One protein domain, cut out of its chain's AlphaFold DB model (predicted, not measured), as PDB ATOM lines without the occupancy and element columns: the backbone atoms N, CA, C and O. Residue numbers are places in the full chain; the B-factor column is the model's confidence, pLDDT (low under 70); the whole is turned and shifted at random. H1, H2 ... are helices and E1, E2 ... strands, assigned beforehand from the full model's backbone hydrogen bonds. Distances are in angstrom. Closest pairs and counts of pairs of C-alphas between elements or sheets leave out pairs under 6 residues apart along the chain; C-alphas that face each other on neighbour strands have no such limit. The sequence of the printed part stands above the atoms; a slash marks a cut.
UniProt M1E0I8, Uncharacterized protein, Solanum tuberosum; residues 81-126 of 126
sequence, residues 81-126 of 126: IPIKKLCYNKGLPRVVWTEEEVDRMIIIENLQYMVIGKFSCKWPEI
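This is residues 81 to 126 of the 126 residues of an uncharacterized protein of Solanum tuberosum (UniProt M1E0I8). There is little regular structure here: a small strand hairpin, E1 and E2, at one end and a single helix, H1, at the other, with the tail after H1 folding back as the second arm of an open U. Of 46 printed residues, under half are in named elements, E1, E2, H1 along the chain; the class is mixed, the two-stranded sheet antiparallel. The whole is loose and elongated, radius of gyration of the C-alphas 12.9 A, spanning 32 by 21 by 18 A.

Find C-alpha 87 at (184.897, 199.173, 167.958), where E1, residues 87 to 89, begins; E2 is residues 92 to 94. H1, residues 99 to 108, runs 14.2 A to C-alpha 108 at (198.885, 215.663, 179.015).

Look at the hairpin E1 and E2: N 87 and O 94 are 2.9 A apart, within hydrogen-bond range. In H1 every O i to N i+4 pair is within range. E1 and H1 are apart.

The printed part has no cut and no long link between named elements. Residues 117 to 126 stand free; pLDDT is under 70 at residues 110 to 126.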
ATOM      1  N   ILE A  81     193.520 210.140 180.690       77.38
ATOM      2  CA  ILE A  81     192.996 209.742 179.382       77.38
ATOM      3  C   ILE A  81     192.165 208.463 179.572       77.38
ATOM      4  O   ILE A  81     192.675 207.473 180.105       77.38
ATOM      5  N   PRO A  82     190.882 208.455 179.175       78.88
ATOM      6  CA  PRO A  82     190.027 207.297 179.373       78.88
ATOM      7  C   PRO A  82     190.456 206.133 178.473       78.88
ATOM      8  O   PRO A  82     190.697 206.303 177.278       78.88
ATOM      9  N   ILE A  83     190.481 204.923 179.033       84.75
ATOM     10  CA  ILE A  83     190.682 203.694 178.259       84.75
ATOM     11  C   ILE A  83     189.385 203.393 177.499       84.75
ATOM     12  O   ILE A  83     188.352 203.093 178.102       84.75
ATOM     13  N   LYS A  84     189.426 203.478 176.166       85.50
ATOM     14  CA  LYS A  84     188.256 203.246 175.306       85.50
ATOM     15  C   LYS A  84     188.181 201.793 174.852       85.50
ATOM     16  O   LYS A  84     189.189 201.151 174.562       85.50
ATOM     17  N   LYS A  85     186.954 201.280 174.752       87.69
ATOM     18  CA  LYS A  85     186.696 199.969 174.147       87.69
ATOM     19  C   LYS A  85     186.936 200.032 172.640       87.69
ATOM     20  O   LYS A  85     186.652 201.043 172.000       87.69
ATOM     21  N   LEU A  86     187.421 198.928 172.083       88.06
ATOM     22  CA  LEU A  86     187.576 198.770 170.643       88.06
ATOM     23  C   LEU A  86     186.205 198.648 169.973       88.06
ATOM     24  O   LEU A  86     185.326 197.931 170.450       88.06
ATOM     25  N   CYS A  87     186.046 199.319 168.839       88.69
ATOM     26  CA  CYS A  87     184.897 199.173 167.958       88.69
ATOM     27  C   CYS A  87     185.343 198.437 166.696       88.69
ATOM     28  O   CYS A  87     186.388 198.757 166.141       88.69
ATOM     29  N   TYR A  88     184.560 197.487 166.196       87.94
ATOM     30  CA  TYR A  88     184.894 196.793 164.952       87.94
ATOM     31  C   TYR A  88     184.114 197.410 163.794       87.94
ATOM     32  O   TYR A  88     182.893 197.307 163.736       87.94
ATOM     33  N   ASN A  89     184.815 198.059 162.864       83.81
ATOM     34  CA  ASN A  89     184.222 198.580 161.633       83.81
ATOM     35  C   ASN A  89     184.704 197.717 160.463       83.81
ATOM     36  O   ASN A  89     185.900 197.673 160.187       83.81
ATOM     37  N   LYS A  90     183.783 196.998 159.806       90.38
ATOM     38  CA  LYS A  90     184.096 196.018 158.743       90.38
ATOM     39  C   LYS A  90     185.119 194.956 159.184       90.38
ATOM     40  O   LYS A  90     186.021 194.608 158.433       90.38
ATOM     41  N   GLY A  91     185.006 194.482 160.426       89.69
ATOM     42  CA  GLY A  91     185.924 193.492 161.004       89.69
ATOM     43  C   GLY A  91     187.278 194.050 161.458       89.69
ATOM     44  O   GLY A  91     188.057 193.315 162.052       89.69
ATOM     45  N   LEU A  92     187.551 195.343 161.248       86.69
ATOM     46  CA  LEU A  92     188.795 195.972 161.684       86.69
ATOM     47  C   LEU A  92     188.608 196.671 163.038       86.69
ATOM     48  O   LEU A  92     187.691 197.492 163.164       86.69
ATOM     49  N   PRO A  93     189.464 196.387 164.038       89.88
ATOM     50  CA  PRO A  93     189.418 197.072 165.319       89.88
ATOM     51  C   PRO A  93     189.807 198.540 165.135       89.88
ATOM     52  O   PRO A  93     190.833 198.875 164.544       89.88
ATOM     53  N   ARG A  94     188.968 199.435 165.647       88.31
ATOM     54  CA  ARG A  94     189.124 200.879 165.557       88.31
ATOM     55  C   ARG A  94     188.781 201.510 166.896       88.31
ATOM     56  O   ARG A  94     187.731 201.238 167.472       88.31
ATOM     57  N   VAL A  95     189.656 202.391 167.360       87.56
ATOM     58  CA  VAL A  95     189.354 203.317 168.452       87.56
ATOM     59  C   VAL A  95     188.945 204.641 167.823       87.56
ATOM     60  O   VAL A  95     189.618 205.137 166.919       87.56
ATOM     61  N   VAL A  96     187.812 205.184 168.257       85.69
ATOM     62  CA  VAL A  96     187.330 206.496 167.818       85.69
ATOM     63  C   VAL A  96     187.634 207.494 168.922       85.69
ATOM     64  O   VAL A  96     187.224 207.281 170.061       85.69
ATOM     65  N   TRP A  97     188.330 208.569 168.580       87.12
ATOM     66  CA  TRP A  97     188.655 209.668 169.483       87.12
ATOM     67  C   TRP A  97     187.956 210.936 169.007       87.12
ATOM     68  O   TRP A  97     187.860 211.153 167.796       87.12
ATOM     69  N   THR A  98     187.442 211.737 169.938       87.19
ATOM     70  CA  THR A  98     186.976 213.096 169.635       87.19
ATOM     71  C   THR A  98     188.161 214.056 169.594       87.19
ATOM     72  O   THR A  98     189.240 213.747 170.104       87.19
ATOM     73  N   GLU A  99     187.973 215.218 168.981       83.00
ATOM     74  CA  GLU A  99     189.011 216.247 168.889       83.00
ATOM     75  C   GLU A  99     189.457 216.712 170.282       83.00
ATOM     76  O   GLU A  99     190.646 216.745 170.578       83.00
ATOM     77  N   GLU A 100     188.516 216.895 171.207       84.00
ATOM     78  CA  GLU A 100     188.810 217.299 172.584       84.00
ATOM     79  C   GLU A 100     189.579 216.219 173.357       84.00
ATOM     80  O   GLU A 100     190.375 216.508 174.251       84.00
ATOM     81  N   GLU A 101     189.336 214.940 173.060       83.94
ATOM     82  CA  GLU A 101     190.123 213.845 173.630       83.94
ATOM     83  C   GLU A 101     191.553 213.843 173.093       83.94
ATOM     84  O   GLU A 101     192.491 213.676 173.875       83.94
ATOM     85  N   VAL A 102     191.704 214.056 171.787       82.69
ATOM     86  CA  VAL A 102     193.002 214.164 171.122       82.69
ATOM     87  C   VAL A 102     193.799 215.337 171.690       82.69
ATOM     88  O   VAL A 102     194.937 215.147 172.112       82.69
ATOM     89  N   ASP A 103     193.188 216.511 171.808       81.88
ATOM     90  CA  ASP A 103     193.830 217.703 172.359       81.88
ATOM     91  C   ASP A 103     194.263 217.500 173.806       81.88
ATOM     92  O   ASP A 103     195.368 217.871 174.207       81.88
ATOM     93  N   ARG A 104     193.424 216.850 174.619       82.25
ATOM     94  CA  ARG A 104     193.805 216.513 175.995       82.25
ATOM     95  C   ARG A 104     195.016 215.594 176.034       82.25
ATOM     96  O   ARG A 104     195.892 215.829 176.862       82.25
ATOM     97  N   MET A 105     195.076 214.592 175.164       80.81
ATOM     98  CA  MET A 105     196.210 213.673 175.088       80.81
ATOM     99  C   MET A 105     197.493 214.401 174.685       80.81
ATOM    100  O   MET A 105     198.511 214.246 175.355       80.81
ATOM    101  N   ILE A 106     197.417 215.283 173.683       78.69
ATOM    102  CA  ILE A 106     198.537 216.135 173.265       78.69
ATOM    103  C   ILE A 106     199.068 216.952 174.450       78.69
ATOM    104  O   ILE A 106     200.278 216.994 174.675       78.69
ATOM    105  N   ILE A 107     198.181 217.575 175.236       77.00
ATOM    106  CA  ILE A 107     198.615 218.443 176.336       77.00
ATOM    107  C   ILE A 107     199.102 217.649 177.557       77.00
ATOM    108  O   ILE A 107     200.039 218.086 178.219       77.00
ATOM    109  N   ILE A 108     198.472 216.515 177.886       76.81
ATOM    110  CA  ILE A 108     198.885 215.663 179.015       76.81
ATOM    111  C   ILE A 108     200.274 215.074 178.760       76.81
ATOM    112  O   ILE A 108     201.105 215.069 179.663       76.81
ATOM    113  N   GLU A 109     200.540 214.626 177.534       70.56
ATOM    114  CA  GLU A 109     201.820 214.015 177.170       70.56
ATOM    115  C   GLU A 109     202.864 215.028 176.668       70.56
ATOM    116  O   GLU A 109     203.983 214.645 176.328       70.56
ATOM    117  N   ASN A 110     202.536 216.328 176.655       69.94
ATOM    118  CA  ASN A 110     203.397 217.409 176.158       69.94
ATOM    119  C   ASN A 110     203.957 217.124 174.745       69.94
ATOM    120  O   ASN A 110     205.130 217.372 174.445       69.94
ATOM    121  N   LEU A 111     203.117 216.566 173.871       68.00
ATOM    122  CA  LEU A 111     203.494 216.202 172.509       68.00
ATOM    123  C   LEU A 111     203.529 217.466 171.643       68.00
ATOM    124  O   LEU A 111     202.495 218.031 171.310       68.00
ATOM    125  N   GLN A 112     204.721 217.926 171.259       53.56
ATOM    126  CA  GLN A 112     204.866 219.169 170.482       53.56
ATOM    127  C   GLN A 112     204.357 219.058 169.036       53.56
ATOM    128  O   GLN A 112     204.036 220.076 168.431       53.56
ATOM    129  N   TYR A 113     204.258 217.845 168.484       56.66
ATOM    130  CA  TYR A 113     203.775 217.595 167.126       56.66
ATOM    131  C   TYR A 113     203.139 216.203 167.066       56.66
ATOM    132  O   TYR A 113     203.855 215.202 167.051       56.66
ATOM    133  N   MET A 114     201.808 216.112 167.025       51.28
ATOM    134  CA  MET A 114     201.144 214.847 166.714       51.28
ATOM    135  C   MET A 114     200.705 214.857 165.253       51.28
ATOM    136  O   MET A 114     199.815 215.605 164.855       51.28
ATOM    137  N   VAL A 115     201.342 214.017 164.437       48.62
ATOM    138  CA  VAL A 115     200.873 213.754 163.076       48.62
ATOM    139  C   VAL A 115     199.573 212.959 163.190       48.62
ATOM    140  O   VAL A 115     199.590 211.780 163.543       48.62
ATOM    141  N   ILE A 116     198.440 213.590 162.877       51.31
ATOM    142  CA  ILE A 116     197.154 212.903 162.698       51.31
ATOM    143  C   ILE A 116     197.220 212.154 161.357       51.31
ATOM    144  O   ILE A 116     196.734 212.610 160.326       51.31
ATOM    145  N   GLY A 117     197.917 211.020 161.351       56.06
ATOM    146  CA  GLY A 117     198.082 210.140 160.197       56.06
ATOM    147  C   GLY A 117     197.535 208.745 160.483       56.06
ATOM    148  O   GLY A 117     197.452 208.322 161.634       56.06
ATOM    149  N   LYS A 118     197.164 207.994 159.440       54.62
ATOM    150  CA  LYS A 118     196.873 206.557 159.576       54.62
ATOM    151  C   LYS A 118     198.164 205.826 159.955       54.62
ATOM    152  O   LYS A 118     198.966 205.519 159.081       54.62
ATOM    153  N   PHE A 119     198.355 205.526 161.233       47.34
ATOM    154  CA  PHE A 119     199.398 204.606 161.673       47.34
ATOM    155  C   PHE A 119     198.843 203.177 161.672       47.34
ATOM    156  O   PHE A 119     197.837 202.877 162.313       47.34
ATOM    157  N   SER A 120     199.486 202.284 160.924       48.06
ATOM    158  CA  SER A 120     199.287 200.841 161.050       48.06
ATOM    159  C   SER A 120     200.472 200.275 161.820       48.06
ATOM    160  O   SER A 120     201.565 200.163 161.266       48.06
ATOM    161  N   CYS A 121     200.273 199.936 163.091       44.81
ATOM    162  CA  CYS A 121     201.275 199.192 163.841       44.81
ATOM    163  C   CYS A 121     201.111 197.713 163.471       44.81
ATOM    164  O   CYS A 121     200.078 197.113 163.780       44.81
ATOM    165  N   LYS A 122     202.075 197.142 162.741       43.75
ATOM    166  CA  LYS A 122     202.122 195.690 162.547       43.75
ATOM    167  C   LYS A 122     202.550 195.082 163.877       43.75
ATOM    168  O   LYS A 122     203.641 195.371 164.356       43.75
ATOM    169  N   TRP A 123     201.679 194.280 164.476       51.69
ATOM    170  CA  TRP A 123     202.089 193.419 165.577       51.69
ATOM    171  C   TRP A 123     203.100 192.403 165.035       51.69
ATOM    172  O   TRP A 123     202.829 191.828 163.977       51.69
ATOM    173  N   PRO A 124     204.260 192.199 165.687       53.19
ATOM    174  CA  PRO A 124     205.098 191.057 165.360       53.19
ATOM    175  C   PRO A 124     204.278 189.795 165.632       53.19
ATOM    176  O   PRO A 124     203.679 189.663 166.701       53.19
ATOM    177  N   GLU A 125     204.188 188.925 164.630       51.09
ATOM    178  CA  GLU A 125     203.593 187.600 164.781       51.09
ATOM    179  C   GLU A 125     204.340 186.871 165.909       51.09
ATOM    180  O   GLU A 125     205.572 186.802 165.897       51.09
ATOM    181  N   ILE A 126     203.583 186.432 166.919       50.84
ATOM    182  CA  ILE A 126     204.043 185.576 168.021       50.84
ATOM    183  C   ILE A 126     203.956 184.117 167.586       50.84
ATOM    184  O   ILE A 126     202.949 183.774 166.923       50.84
TER     185      ILE A 126